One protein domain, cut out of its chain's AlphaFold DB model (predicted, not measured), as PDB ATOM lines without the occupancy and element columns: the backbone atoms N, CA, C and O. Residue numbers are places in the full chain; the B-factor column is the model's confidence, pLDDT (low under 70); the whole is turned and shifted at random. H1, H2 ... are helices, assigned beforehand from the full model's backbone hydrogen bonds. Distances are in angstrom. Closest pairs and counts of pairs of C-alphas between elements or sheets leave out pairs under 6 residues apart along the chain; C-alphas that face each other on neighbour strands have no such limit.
ATOM      1  N   GLU A 194     -20.132  57.992 -66.165       62.91
ATOM      2  CA  GLU A 194     -18.706  58.260 -65.970       62.91
ATOM      3  C   GLU A 194     -18.261  57.884 -64.556       62.91
ATOM      4  O   GLU A 194     -17.147  57.409 -64.384       62.91
ATOM      5  N   LEU A 195     -19.105  58.064 -63.540       52.81
ATOM      6  CA  LEU A 195     -18.854  57.656 -62.160       52.81
ATOM      7  C   LEU A 195     -18.965  56.141 -62.013       52.81
ATOM      8  O   LEU A 195     -18.165  55.562 -61.296       52.81
ATOM      9  N   GLU A 196     -19.922  55.496 -62.673       71.50
ATOM     10  CA  GLU A 196     -20.077  54.044 -62.763       71.50
ATOM     11  C   GLU A 196     -18.927  53.448 -63.562       71.50
ATOM     12  O   GLU A 196     -18.299  52.524 -63.068       71.50
ATOM     13  N   ALA A 197     -18.547  54.037 -64.699       78.56
ATOM     14  CA  ALA A 197     -17.359  53.636 -65.449       78.56
ATOM     15  C   ALA A 197     -16.073  53.855 -64.641       78.56
ATOM     16  O   ALA A 197     -15.209  52.989 -64.638       78.56
ATOM     17  N   LYS A 198     -15.941  54.960 -63.894       74.31
ATOM     18  CA  LYS A 198     -14.806  55.191 -62.982       74.31
ATOM     19  C   LYS A 198     -14.817  54.227 -61.803       74.31
ATOM     20  O   LYS A 198     -13.755  53.772 -61.408       74.31
ATOM     21  N   LYS A 199     -15.982  53.909 -61.233       70.62
ATOM     22  CA  LYS A 199     -16.129  52.915 -60.156       70.62
ATOM     23  C   LYS A 199     -15.802  51.519 -60.663       70.62
ATOM     24  O   LYS A 199     -15.120  50.792 -59.958       70.62
ATOM     25  N   GLN A 200     -16.250  51.172 -61.865       83.19
ATOM     26  CA  GLN A 200     -15.978  49.899 -62.510       83.19
ATOM     27  C   GLN A 200     -14.497  49.785 -62.869       83.19
ATOM     28  O   GLN A 200     -13.866  48.831 -62.443       83.19
ATOM     29  N   ALA A 201     -13.904  50.799 -63.505       82.38
ATOM     30  CA  ALA A 201     -12.468  50.847 -63.779       82.38
ATOM     31  C   ALA A 201     -11.631  50.826 -62.488       82.38
ATOM     32  O   ALA A 201     -10.599  50.168 -62.428       82.38
ATOM     33  N   GLN A 202     -12.079  51.506 -61.426       77.12
ATOM     34  CA  GLN A 202     -11.427  51.445 -60.118       77.12
ATOM     35  C   GLN A 202     -11.564  50.058 -59.484       77.12
ATOM     36  O   GLN A 202     -10.624  49.599 -58.845       77.12
ATOM     37  N   GLN A 203     -12.712  49.396 -59.637       79.88
ATOM     38  CA  GLN A 203     -12.933  48.043 -59.137       79.88
ATOM     39  C   GLN A 203     -12.096  47.025 -59.915       79.88
ATOM     40  O   GLN A 203     -11.465  46.181 -59.295       79.88
ATOM     41  N   GLU A 204     -12.029  47.135 -61.240       87.50
ATOM     42  CA  GLU A 204     -11.182  46.313 -62.108       87.50
ATOM     43  C   GLU A 204      -9.703  46.510 -61.763       87.50
ATOM     44  O   GLU A 204      -9.015  45.532 -61.490       87.50
ATOM     45  N   ALA A 205      -9.242  47.759 -61.627       83.94
ATOM     46  CA  ALA A 205      -7.883  48.053 -61.181       83.94
ATOM     47  C   ALA A 205      -7.613  47.541 -59.754       83.94
ATOM     48  O   ALA A 205      -6.509  47.097 -59.455       83.94
ATOM     49  N   ASN A 206      -8.591  47.593 -58.843       82.50
ATOM     50  CA  ASN A 206      -8.445  47.024 -57.501       82.50
ATOM     51  C   ASN A 206      -8.337  45.494 -57.554       82.50
ATOM     52  O   ASN A 206      -7.473  44.948 -56.876       82.50
ATOM     53  N   ASN A 207      -9.161  44.829 -58.367       86.50
ATOM     54  CA  ASN A 207      -9.137  43.380 -58.560       86.50
ATOM     55  C   ASN A 207      -7.821  42.923 -59.213       86.50
ATOM     56  O   ASN A 207      -7.268  41.899 -58.830       86.50
ATOM     57  N   GLU A 208      -7.294  43.692 -60.170       90.62
ATOM     58  CA  GLU A 208      -5.992  43.447 -60.799       90.62
ATOM     59  C   GLU A 208      -4.854  43.613 -59.783       90.62
ATOM     60  O   GLU A 208      -4.050  42.703 -59.602       90.62
ATOM     61  N   ASN A 209      -4.845  44.717 -59.025       88.88
ATOM     62  CA  ASN A 209      -3.881  44.924 -57.939       88.88
ATOM     63  C   ASN A 209      -3.963  43.822 -56.870       88.88
ATOM     64  O   ASN A 209      -2.940  43.440 -56.302       88.88
ATOM     65  N   GLU A 210      -5.166  43.332 -56.568       88.75
ATOM     66  CA  GLU A 210      -5.386  42.213 -55.656       88.75
ATOM     67  C   GLU A 210      -4.804  40.917 -56.227       88.75
ATOM     68  O   GLU A 210      -4.005  40.277 -55.549       88.75
ATOM     69  N   ALA A 211      -5.125  40.559 -57.473       90.31
ATOM     70  CA  ALA A 211      -4.622  39.354 -58.128       90.31
ATOM     71  C   ALA A 211      -3.090  39.349 -58.234       90.31
ATOM     72  O   ALA A 211      -2.448  38.386 -57.809       90.31
ATOM     73  N   GLU A 212      -2.499  40.447 -58.708       91.06
ATOM     74  CA  GLU A 212      -1.046  40.611 -58.792       91.06
ATOM     75  C   GLU A 212      -0.394  40.597 -57.406       91.06
ATOM     76  O   GLU A 212       0.679  40.026 -57.218       91.06
ATOM     77  N   GLY A 213      -1.036  41.211 -56.408       90.44
ATOM     78  CA  GLY A 213      -0.568  41.183 -55.027       90.44
ATOM     79  C   GLY A 213      -0.597  39.773 -54.435       90.44
ATOM     80  O   GLY A 213       0.346  39.375 -53.752       90.44
ATOM     81  N   ILE A 214      -1.647  38.997 -54.715       90.50
ATOM     82  CA  ILE A 214      -1.773  37.599 -54.291       90.50
ATOM     83  C   ILE A 214      -0.708  36.741 -54.977       90.50
ATOM     84  O   ILE A 214      -0.051  35.939 -54.316       90.50
ATOM     85  N   GLU A 215      -0.509  36.896 -56.285       92.12
ATOM     86  CA  GLU A 215       0.521  36.174 -57.040       92.12
ATOM     87  C   GLU A 215       1.931  36.518 -56.541       92.12
ATOM     88  O   GLU A 215       2.768  35.633 -56.325       92.12
ATOM     89  N   PHE A 216       2.174  37.797 -56.253       90.69
ATOM     90  CA  PHE A 216       3.409  38.253 -55.633       90.69
ATOM     91  C   PHE A 216       3.626  37.594 -54.264       90.69
ATOM     92  O   PHE A 216       4.693  37.043 -54.009       90.69
ATOM     93  N   LEU A 217       2.618  37.577 -53.389       88.69
ATOM     94  CA  LEU A 217       2.732  36.944 -52.071       88.69
ATOM     95  C   LEU A 217       2.886  35.417 -52.154       88.69
ATOM     96  O   LEU A 217       3.613  34.835 -51.350       88.69
ATOM     97  N   LYS A 218       2.261  34.758 -53.137       88.69
ATOM     98  CA  LYS A 218       2.439  33.318 -53.392       88.69
ATOM     99  C   LYS A 218       3.855  32.984 -53.861       88.69
ATOM    100  O   LYS A 218       4.410  31.975 -53.433       88.69
ATOM    101  N   SER A 219       4.444  33.826 -54.712       88.31
ATOM    102  CA  SER A 219       5.834  33.676 -55.168       88.31
ATOM    103  C   SER A 219       6.859  34.083 -54.101       88.31
ATOM    104  O   SER A 219       7.966  33.548 -54.083       88.31
ATOM    105  N   HIS A 220       6.480  34.951 -53.158       89.50
ATOM    106  CA  HIS A 220       7.319  35.427 -52.055       89.50
ATOM    107  C   HIS A 220       6.836  34.880 -50.707       89.50
ATOM    108  O   HIS A 220       6.463  35.627 -49.801       89.50
ATOM    109  N   LYS A 221       6.882  33.550 -50.556       86.88
ATOM    110  CA  LYS A 221       6.358  32.831 -49.382       86.88
ATOM    111  C   LYS A 221       6.876  33.364 -48.033       86.88
ATOM    112  O   LYS A 221       6.102  33.481 -47.092       86.88
ATOM    113  N   LEU A 222       8.146  33.774 -47.961       87.50
ATOM    114  CA  LEU A 222       8.730  34.372 -46.751       87.50
ATOM    115  C   LEU A 222       8.011  35.661 -46.319       87.50
ATOM    116  O   LEU A 222       7.794  35.879 -45.133       87.50
ATOM    117  N   TRP A 223       7.608  36.505 -47.273       90.06
ATOM    118  CA  TRP A 223       6.872  37.737 -46.970       90.06
ATOM    119  C   TRP A 223       5.451  37.428 -46.514       90.06
ATOM    120  O   TRP A 223       4.937  38.089 -45.618       90.06
ATOM    121  N   LEU A 224       4.819  36.420 -47.120       87.44
ATOM    122  CA  LEU A 224       3.493  35.964 -46.725       87.44
ATOM    123  C   LEU A 224       3.489  35.464 -45.272       87.44
ATOM    124  O   LEU A 224       2.626  35.875 -44.503       87.44
ATOM    125  N   ASP A 225       4.460  34.641 -44.881       87.62
ATOM    126  CA  ASP A 225       4.553  34.102 -43.519       87.62
ATOM    127  C   ASP A 225       4.831  35.206 -42.478       87.62
ATOM    128  O   ASP A 225       4.206  35.237 -41.414       87.62
ATOM    129  N   GLU A 226       5.699  36.172 -42.798       88.50
ATOM    130  CA  GLU A 226       5.942  37.343 -41.945       88.50
ATOM    131  C   GLU A 226       4.692  38.232 -41.809       88.50
ATOM    132  O   GLU A 226       4.365  38.680 -40.710       88.50
ATOM    133  N   LEU A 227       3.944  38.448 -42.897       88.88
ATOM    134  CA  LEU A 227       2.686  39.198 -42.865       88.88
ATOM    135  C   LEU A 227       1.603  38.471 -42.060       88.88
ATOM    136  O   LEU A 227       0.880  39.123 -41.309       88.88
ATOM    137  N   LYS A 228       1.499  37.138 -42.156       87.31
ATOM    138  CA  LYS A 228       0.588  36.338 -41.316       87.31
ATOM    139  C   LYS A 228       0.898  36.517 -39.832       87.31
ATOM    140  O   LYS A 228      -0.014  36.731 -39.038       87.31
ATOM    141  N   LYS A 229       2.183  36.488 -39.470       87.31
ATOM    142  CA  LYS A 229       2.638  36.722 -38.096       87.31
ATOM    143  C   LYS A 229       2.312  38.141 -37.616       87.31
ATOM    144  O   LYS A 229       1.776  38.319 -36.530       87.31
ATOM    145  N   LEU A 230       2.565  39.153 -38.446       86.19
ATOM    146  CA  LEU A 230       2.207  40.536 -38.115       86.19
ATOM    147  C   LEU A 230       0.695  40.720 -37.952       86.19
ATOM    148  O   LEU A 230       0.261  41.495 -37.103       86.19
ATOM    149  N   ALA A 231      -0.115  40.023 -38.750       84.75
ATOM    150  CA  ALA A 231      -1.565  40.049 -38.612       84.75
ATOM    151  C   ALA A 231      -2.019  39.395 -37.301       84.75
ATOM    152  O   ALA A 231      -2.851  39.977 -36.609       84.75
ATOM    153  N   SER A 232      -1.472  38.233 -36.927       81.69
ATOM    154  CA  SER A 232      -1.855  37.541 -35.688       81.69
ATOM    155  C   SER A 232      -1.482  38.330 -34.427       81.69
ATOM    156  O   SER A 232      -2.247  38.349 -33.466       81.69
ATOM    157  N   GLU A 233      -0.373  39.072 -34.459       83.19
ATOM    158  CA  GLU A 233       0.029  40.010 -33.399       83.19
ATOM    159  C   GLU A 233      -0.880  41.256 -33.304       83.19
ATOM    160  O   GLU A 233      -0.832  41.979 -32.312       83.19
ATOM    161  N   ASN A 234      -1.724  41.512 -34.313       80.50
ATOM    162  CA  ASN A 234      -2.576  42.699 -34.427       80.50
ATOM    163  C   ASN A 234      -4.046  42.333 -34.710       80.50
ATOM    164  O   ASN A 234      -4.662  42.846 -35.644       80.50
ATOM    165  N   GLU A 235      -4.620  41.432 -33.907       78.50
ATOM    166  CA  GLU A 235      -6.046  41.053 -33.983       78.50
ATOM    167  C   GLU A 235      -6.482  40.539 -35.372       78.50
ATOM    168  O   GLU A 235      -7.580  40.830 -35.853       78.50
ATOM    169  N   ASN A 236      -5.609  39.780 -36.040       75.69
ATOM    170  CA  ASN A 236      -5.796  39.264 -37.401       75.69
ATOM    171  C   ASN A 236      -6.002  40.360 -38.460       75.69
ATOM    172  O   ASN A 236      -6.624  40.125 -39.496       75.69
ATOM    173  N   LYS A 237      -5.477  41.568 -38.221       78.69
ATOM    174  CA  LYS A 237      -5.569  42.699 -39.150       78.69
ATOM    175  C   LYS A 237      -4.242  43.430 -39.261       78.69
ATOM    176  O   LYS A 237      -3.590  43.749 -38.276       78.69
ATOM    177  N   ILE A 238      -3.874  43.809 -40.482       83.69
ATOM    178  CA  ILE A 238      -2.677  44.624 -40.718       83.69
ATOM    179  C   ILE A 238      -3.099  46.061 -41.006       83.69
ATOM    180  O   ILE A 238      -3.710  46.369 -42.034       83.69
ATOM    181  N   SER A 239      -2.755  46.975 -40.101       83.62
ATOM    182  CA  SER A 239      -2.999  48.399 -40.324       83.62
ATOM    183  C   SER A 239      -2.115  48.948 -41.451       83.62
ATOM    184  O   SER A 239      -1.001  48.484 -41.701       83.62
ATOM    185  N   ASN A 240      -2.568  50.021 -42.107       81.31
ATOM    186  CA  ASN A 240      -1.792  50.685 -43.162       81.31
ATOM    187  C   ASN A 240      -0.407  51.150 -42.690       81.31
ATOM    188  O   ASN A 240       0.519  51.197 -43.500       81.31
ATOM    189  N   ARG A 241      -0.270  51.527 -41.415       84.88
ATOM    190  CA  ARG A 241       1.001  51.965 -40.833       84.88
ATOM    191  C   ARG A 241       1.985  50.799 -40.763       84.88
ATOM    192  O   ARG A 241       3.080  50.930 -41.298       84.88
ATOM    193  N   ILE A 242       1.545  49.672 -40.205       84.69
ATOM    194  CA  ILE A 242       2.345  48.448 -40.048       84.69
ATOM    195  C   ILE A 242       2.781  47.920 -41.414       84.69
ATOM    196  O   ILE A 242       3.968  47.714 -41.644       84.69
ATOM    197  N   LEU A 243       1.849  47.824 -42.370       85.62
ATOM    198  CA  LEU A 243       2.176  47.384 -43.728       85.62
ATOM    199  C   LEU A 243       3.199  48.308 -44.405       85.62
ATOM    200  O   LEU A 243       4.060  47.861 -45.149       85.62
ATOM    201  N   THR A 244       3.110  49.617 -44.168       84.69
ATOM    202  CA  THR A 244       4.049  50.571 -44.776       84.69
ATOM    203  C   THR A 244       5.449  50.436 -44.187       84.69
ATOM    204  O   THR A 244       6.405  50.523 -44.948       84.69
ATOM    205  N   GLN A 245       5.566  50.205 -42.878       87.06
ATOM    206  CA  GLN A 245       6.850  49.961 -42.216       87.06
ATOM    207  C   GLN A 245       7.479  48.654 -42.711       87.06
ATOM    208  O   GLN A 245       8.608  48.675 -43.185       87.06
ATOM    209  N   PHE A 246       6.701  47.569 -42.742       89.06
ATOM    210  CA  PHE A 246       7.130  46.278 -43.285       89.06
ATOM    211  C   PHE A 246       7.691  46.402 -44.708       89.06
ATOM    212  O   PHE A 246       8.783  45.934 -45.008       89.06
ATOM    213  N   LEU A 247       6.970  47.083 -45.602       86.50
ATOM    214  CA  LEU A 247       7.418  47.220 -46.987       86.50
ATOM    215  C   LEU A 247       8.644  48.131 -47.124       86.50
ATOM    216  O   LEU A 247       9.487  47.872 -47.973       86.50
ATOM    217  N   GLN A 248       8.771  49.167 -46.289       85.44
ATOM    218  CA  GLN A 248       9.957  50.032 -46.273       85.44
ATOM    219  C   GLN A 248      11.230  49.269 -45.899       85.44
ATOM    220  O   GLN A 248      12.285  49.577 -46.438       85.44
ATOM    221  N   GLU A 249      11.126  48.271 -45.022       85.56
ATOM    222  CA  GLU A 249      12.250  47.415 -44.622       85.56
ATOM    223  C   GLU A 249      12.645  46.407 -45.710       85.56
ATOM    224  O   GLU A 249      13.785  45.948 -45.749       85.56
ATOM    225  N   LYS A 250      11.710  46.057 -46.600       83.19
ATOM    226  CA  LYS A 250      11.878  44.989 -47.595       83.19
ATOM    227  C   LYS A 250      12.143  45.483 -49.017       83.19
ATOM    228  O   LYS A 250      12.468  44.678 -49.887       83.19
ATOM    229  N   THR A 251      11.997  46.781 -49.278       81.69
ATOM    230  CA  THR A 251      12.254  47.377 -50.598       81.69
ATOM    231  C   THR A 251      13.428  48.344 -50.551       81.69
ATOM    232  O   THR A 251      13.460  49.238 -49.710       81.69
ATOM    233  N   GLU A 252      14.344  48.228 -51.508       75.12
ATOM    234  CA  GLU A 252      15.568  49.038 -51.564       75.12
ATOM    235  C   GLU A 252      15.333  50.445 -52.132       75.12
ATOM    236  O   GLU A 252      16.082  51.379 -51.843       75.12
ATOM    237  N   SER A 253      14.276  50.628 -52.933       81.38
ATOM    238  CA  SER A 253      13.970  51.911 -53.566       81.38
ATOM    239  C   SER A 253      12.541  52.389 -53.313       81.38
ATOM    240  O   SER A 253      11.570  51.630 -53.311       81.38
ATOM    241  N   LYS A 254      12.393  53.714 -53.197       77.25
ATOM    242  CA  LYS A 254      11.094  54.386 -53.027       77.25
ATOM    243  C   LYS A 254      10.131  54.126 -54.194       77.25
ATOM    244  O   LYS A 254       8.919  54.148 -53.994       77.25
ATOM    245  N   LYS A 255      10.664  53.883 -55.397       78.81
ATOM    246  CA  LYS A 255       9.880  53.567 -56.596       78.81
ATOM    247  C   LYS A 255       9.259  52.167 -56.495       78.81
ATOM    248  O   LYS A 255       8.042  52.053 -56.591       78.81
ATOM    249  N   GLN A 256      10.064  51.149 -56.180       78.31
ATOM    250  CA  GLN A 256       9.583  49.778 -55.951       78.31
ATOM    251  C   GLN A 256       8.579  49.712 -54.796       78.31
ATOM    252  O   GLN A 256       7.541  49.065 -54.912       78.31
ATOM    253  N   LEU A 257       8.837  50.448 -53.707       78.50
ATOM    254  CA  LEU A 257       7.903  50.567 -52.587       78.50
ATOM    255  C   LEU A 257       6.529  51.067 -53.044       78.50
ATOM    256  O   LEU A 257       5.506  50.559 -52.597       78.50
ATOM    257  N   MET A 258       6.488  52.083 -53.906       77.06
ATOM    258  CA  MET A 258       5.236  52.683 -54.363       77.06
ATOM    259  C   MET A 258       4.444  51.731 -55.268       77.06
ATOM    260  O   MET A 258       3.227  51.640 -55.115       77.06
ATOM    261  N   GLU A 259       5.139  50.999 -56.141       81.12
ATOM    262  CA  GLU A 259       4.558  50.020 -57.070       81.12
ATOM    263  C   GLU A 259       3.999  48.790 -56.338       81.12
ATOM    264  O   GLU A 259       2.862  48.382 -56.572       81.12
ATOM    265  N   ILE A 260       4.760  48.224 -55.398       85.12
ATOM    266  CA  ILE A 260       4.394  46.981 -54.703       85.12
ATOM    267  C   ILE A 260       3.362  47.233 -53.593       85.12
ATOM    268  O   ILE A 260       2.481  46.408 -53.343       85.12
ATOM    269  N   ARG A 261       3.413  48.393 -52.927       86.12
ATOM    270  CA  ARG A 261       2.549  48.699 -51.773       86.12
ATOM    271  C   ARG A 261       1.067  48.707 -52.098       86.12
ATOM    272  O   ARG A 261       0.271  48.341 -51.237       86.12
ATOM    273  N   VAL A 262       0.684  49.167 -53.286       86.00
ATOM    274  CA  VAL A 262      -0.730  49.196 -53.691       86.00
ATOM    275  C   VAL A 262      -1.253  47.768 -53.859       86.00
ATOM    276  O   VAL A 262      -2.298  47.443 -53.296       86.00
ATOM    277  N   LYS A 263      -0.462  46.913 -54.512       91.06
ATOM    278  CA  LYS A 263      -0.771  45.505 -54.791       91.06
ATOM    279  C   LYS A 263      -0.846  44.667 -53.517       91.06
ATOM    280  O   LYS A 263      -1.867  44.052 -53.228       91.06
ATOM    281  N   ILE A 264       0.183  44.733 -52.667       90.31
ATOM    282  CA  ILE A 264       0.200  43.981 -51.399       90.31
ATOM    283  C   ILE A 264      -0.899  44.467 -50.451       90.31
ATOM    284  O   ILE A 264      -1.513  43.662 -49.759       90.31
ATOM    285  N   ARG A 265      -1.208  45.771 -50.428       89.56
ATOM    286  CA  ARG A 265      -2.336  46.274 -49.632       89.56
ATOM    287  C   ARG A 265      -3.668  45.694 -50.101       89.56
ATOM    288  O   ARG A 265      -4.499  45.401 -49.247       89.56
ATOM    289  N   ALA A 266      -3.885  45.597 -51.412       86.94
ATOM    290  CA  ALA A 266      -5.092  44.989 -51.958       86.94
ATOM    291  C   ALA A 266      -5.165  43.507 -51.558       86.94
ATOM    292  O   ALA A 266      -6.147  43.095 -50.951       86.94
ATOM    293  N   ALA A 267      -4.072  42.759 -51.735       89.50
ATOM    294  CA  ALA A 267      -3.999  41.352 -51.350       89.50
ATOM    295  C   ALA A 267      -4.228  41.116 -49.848       89.50
ATOM    296  O   ALA A 267      -5.014  40.253 -49.483       89.50
ATOM    297  N   VAL A 268      -3.627  41.902 -48.951       87.62
ATOM    298  CA  VAL A 268      -3.792  41.743 -47.489       87.62
ATOM    299  C   VAL A 268      -5.225  42.033 -47.015       87.62
ATOM    300  O   VAL A 268      -5.636  41.560 -45.961       87.62
ATOM    301  N   LYS A 269      -5.994  42.811 -47.783       86.62
ATOM    302  CA  LYS A 269      -7.404  43.115 -47.498       86.62
ATOM    303  C   LYS A 269      -8.388  42.167 -48.185       86.62
ATOM    304  O   LYS A 269      -9.588  42.350 -48.009       86.62
ATOM    305  N   SER A 270      -7.893  41.232 -48.993       87.06
ATOM    306  CA  SER A 270      -8.729  40.279 -49.717       87.06
ATOM    307  C   SER A 270      -9.249  39.176 -48.804       87.06
ATOM    308  O   SER A 270      -8.579  38.772 -47.847       87.06
ATOM    309  N   ASP A 271     -10.380  38.593 -49.195       84.50
ATOM    310  CA  ASP A 271     -10.910  37.370 -48.586       84.50
ATOM    311  C   ASP A 271      -9.901  36.213 -48.680       84.50
ATOM    312  O   ASP A 271      -9.843  35.344 -47.805       84.50
ATOM    313  N   TRP A 272      -9.051  36.210 -49.719       89.88
ATOM    314  CA  TRP A 272      -7.967  35.243 -49.838       89.88
ATOM    315  C   TRP A 272      -7.005  35.363 -48.658       89.88
ATOM    316  O   TRP A 272      -6.749  34.358 -48.004       89.88
ATOM    317  N   PHE A 273      -6.508  36.553 -48.323       86.75
ATOM    318  CA  PHE A 273      -5.577  36.699 -47.200       86.75
ATOM    319  C   PHE A 273      -6.245  36.392 -45.856       86.75
ATOM    320  O   PHE A 273      -5.641  35.716 -45.027       86.75
ATOM    321  N   GLU A 274      -7.511  36.770 -45.662       83.31
ATOM    322  CA  GLU A 274      -8.272  36.360 -44.473       83.31
ATOM    323  C   GLU A 274      -8.402  34.832 -44.359       83.31
ATOM    324  O   GLU A 274      -8.293  34.277 -43.261       83.31
ATOM    325  N   SER A 275      -8.576  34.121 -45.478       82.94
ATOM    326  CA  SER A 275      -8.566  32.649 -45.493       82.94
ATOM    327  C   SER A 275      -7.200  32.071 -45.111       82.94
ATOM    328  O   SER A 275      -7.129  31.001 -44.524       82.94
ATOM    329  N   GLN A 276      -6.116  32.799 -45.390       83.12
ATOM    330  CA  GLN A 276      -4.753  32.390 -45.061       83.12
ATOM    331  C   GLN A 276      -4.376  32.607 -43.587       83.12
ATOM    332  O   GLN A 276      -3.349  32.074 -43.157       83.12
ATOM    333  N   LEU A 277      -5.160  33.404 -42.850       79.50
ATOM    334  CA  LEU A 277      -5.020  33.629 -41.406       79.50
ATOM    335  C   LEU A 277      -5.836  32.630 -40.578       79.50
ATOM    336  O   LEU A 277      -5.494  32.356 -39.431       79.50
ATOM    337  N   ASN A 278      -6.918  32.101 -41.152       66.75
ATOM    338  CA  ASN A 278      -7.822  31.168 -40.491       66.75
ATOM    339  C   ASN A 278      -7.412  29.713 -40.771       66.75
ATOM    340  O   ASN A 278      -8.111  29.011 -41.499       66.75
ATOM    341  N   ASP A 279      -6.317  29.254 -40.163       52.56
ATOM    342  CA  ASP A 279      -6.117  27.818 -39.929       52.56
ATOM    343  C   ASP A 279      -6.834  27.421 -38.622       52.56
ATOM    344  O   ASP A 279      -6.606  28.002 -37.563       52.56
ATOM    345  N   GLU A 280      -7.766  26.469 -38.749       47.88
ATOM    346  CA  GLU A 280      -8.417  25.653 -37.706       47.88
ATOM    347  C   GLU A 280      -8.804  26.332 -36.371       47.88
ATOM    348  O   GLU A 280      -8.192  26.078 -35.340       47.88
ATOM    349  N   ASN A 281      -9.875  27.144 -36.365       48.62
ATOM    350  CA  ASN A 281     -10.920  27.227 -35.310       48.62
ATOM    351  C   ASN A 281     -11.660  28.573 -35.379       48.62
ATOM    352  O   ASN A 281     -11.405  29.495 -34.605       48.62
ATOM    353  N   LYS A 282     -12.633  28.704 -36.287       48.94
ATOM    354  CA  LYS A 282     -13.511  29.881 -36.309       48.94
ATOM    355  C   LYS A 282     -14.682  29.663 -35.343       48.94
ATOM    356  O   LYS A 282     -15.670  29.015 -35.687       48.94
ATOM    357  N   THR A 283     -14.602  30.217 -34.134       51.44
ATOM    358  CA  THR A 283     -15.815  30.502 -33.352       51.44
ATOM    359  C   THR A 283     -16.600  31.583 -34.090       51.44
ATOM    360  O   THR A 283     -16.124  32.710 -34.223       51.44
ATOM    361  N   LEU A 284     -17.772  31.217 -34.615       53.84
ATOM    362  CA  LEU A 284     -18.686  32.121 -35.324       53.84
ATOM    363  C   LEU A 284     -18.987  33.366 -34.482       53.84
ATOM    364  O   LEU A 284     -19.211  33.264 -33.273       53.84
ATOM    365  N   SER A 285     -19.042  34.535 -35.123       54.81
ATOM    366  CA  SER A 285     -19.439  35.765 -34.439       54.81
ATOM    367  C   SER A 285     -20.901  35.681 -33.956       54.81
ATOM    368  O   SER A 285     -21.714  34.957 -34.545       54.81
ATOM    369  N   PRO A 286     -21.296  36.444 -32.918       58.19
ATOM    370  CA  PRO A 286     -22.676  36.457 -32.422       58.19
ATOM    371  C   PRO A 286     -23.723  36.784 -33.499       58.19
ATOM    372  O   PRO A 286     -24.837  36.265 -33.456       58.19
ATOM    373  N   LEU A 287     -23.358  37.605 -34.488       53.59
ATOM    374  CA  LEU A 287     -24.210  37.977 -35.622       53.59
ATOM    375  C   LEU A 287     -24.352  36.842 -36.644       53.59
ATOM    376  O   LEU A 287     -25.452  36.602 -37.137       53.59
ATOM    377  N   GLU A 288     -23.279  36.100 -36.918       62.12
ATOM    378  CA  GLU A 288     -23.318  34.921 -37.795       62.12
ATOM    379  C   GLU A 288     -24.081  33.757 -37.146       62.12
ATOM    380  O   GLU A 288     -24.840  33.056 -37.819       62.12
ATOM    381  N   LEU A 289     -23.954  33.583 -35.825       67.38
ATOM    382  CA  LEU A 289     -24.770  32.642 -35.048       67.38
ATOM    383  C   LEU A 289     -26.258  32.999 -35.116       67.38
ATOM    384  O   LEU A 289     -27.098  32.113 -35.287       67.38
ATOM    385  N   LEU A 290     -26.588  34.291 -35.025       67.06
ATOM    386  CA  LEU A 290     -27.960  34.780 -35.150       67.06
ATOM    387  C   LEU A 290     -28.513  34.543 -36.565       67.06
ATOM    388  O   LEU A 290     -29.616  34.023 -36.710       67.06
ATOM    389  N   ALA A 291     -27.728  34.850 -37.601       68.44
ATOM    390  CA  ALA A 291     -28.106  34.645 -38.998       68.44
ATOM    391  C   ALA A 291     -28.337  33.159 -39.322       68.44
ATOM    392  O   ALA A 291     -29.326  32.802 -39.960       68.44
ATOM    393  N   LYS A 292     -27.487  32.263 -38.805       71.38
ATOM    394  CA  LYS A 292     -27.656  30.810 -38.963       71.38
ATOM    395  C   LYS A 292     -28.912  30.289 -38.254       71.38
ATOM    396  O   LYS A 292     -29.587  29.398 -38.766       71.38
ATOM    397  N   LYS A 293     -29.256  30.860 -37.096       68.56
ATOM    398  CA  LYS A 293     -30.467  30.518 -36.330       68.56
ATOM    399  C   LYS A 293     -31.754  31.033 -36.988       68.56
ATOM    400  O   LYS A 293     -32.805  30.430 -36.813       68.56
ATOM    401  N   LEU A 294     -31.670  32.131 -37.739       67.69
ATOM    402  CA  LEU A 294     -32.791  32.699 -38.492       67.69
ATOM    403  C   LEU A 294     -33.036  31.971 -39.820       67.69
ATOM    404  O   LEU A 294     -34.186  31.786 -40.194       67.69
ATOM    405  N   ASN A 295     -31.980  31.492 -40.480       64.06
ATOM    406  CA  ASN A 295     -32.070  30.768 -41.754       64.06
ATOM    407  C   ASN A 295     -32.350  29.256 -41.608       64.06
ATOM    408  O   ASN A 295     -32.337  28.536 -42.602       64.06
ATOM    409  N   SER A 296     -32.554  28.755 -40.385       60.19
ATOM    410  CA  SER A 296     -32.863  27.343 -40.092       60.19
ATOM    411  C   SER A 296     -34.310  27.118 -39.624       60.19
ATOM    412  O   SER A 296     -34.602  26.102 -38.992       60.19
TER     413      SER A 296
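Overview. This is residues 194 to 296 of the 297 residues of an uncharacterized protein of Lactobacillus hominis DSM 23910 = CRBIP 24.179 (UniProt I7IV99). The long helix H1 sticks out with residues 194 to 204, and H4 crosses its later part in a loose cluster with H2, H3 and H5. H6 sits far off at the end of a strung-out link. The printed part has 103 residues with six named helices, H1 to H6 in chain order, and no named strand: all helix, loose, radius of gyration of the C-alphas 16.5 A, spans 53 by 41 by 24 A.

Along the chain. H1, residues 194 to 219, runs 36.4 A from C-alpha 194 at (-18.706, 58.260, -65.970). H4 is residues 254 to 268, 20.3 A; H2 221 to 232; H3 240 to 250; H5 271 to 277; H6 286 to 294, ending at C-alpha 294 (-32.791, 32.699, -38.492).

Arrangement. H1 touches H4 with residues 206 to 217 alone, about perpendicular at 85 degrees; the closest C-alphas, Gly 213 and Lys 263, are 4.3 A apart. H3 touches H4, closest C-alphas Leu 247 and Leu 257, 6.5 A. H2 touches H5, with residues 228 to 232 alone, closest C-alphas Lys 228 and Leu 277, 6.2 A. Every O i to N i+4 pair is within hydrogen-bond range except in H4, 9 of 11.

Size, cuts and confidence. The printed part has no cut and no long link. Residues 194 to 195, 278 to 291 and 293 to 296 have pLDDT under 70.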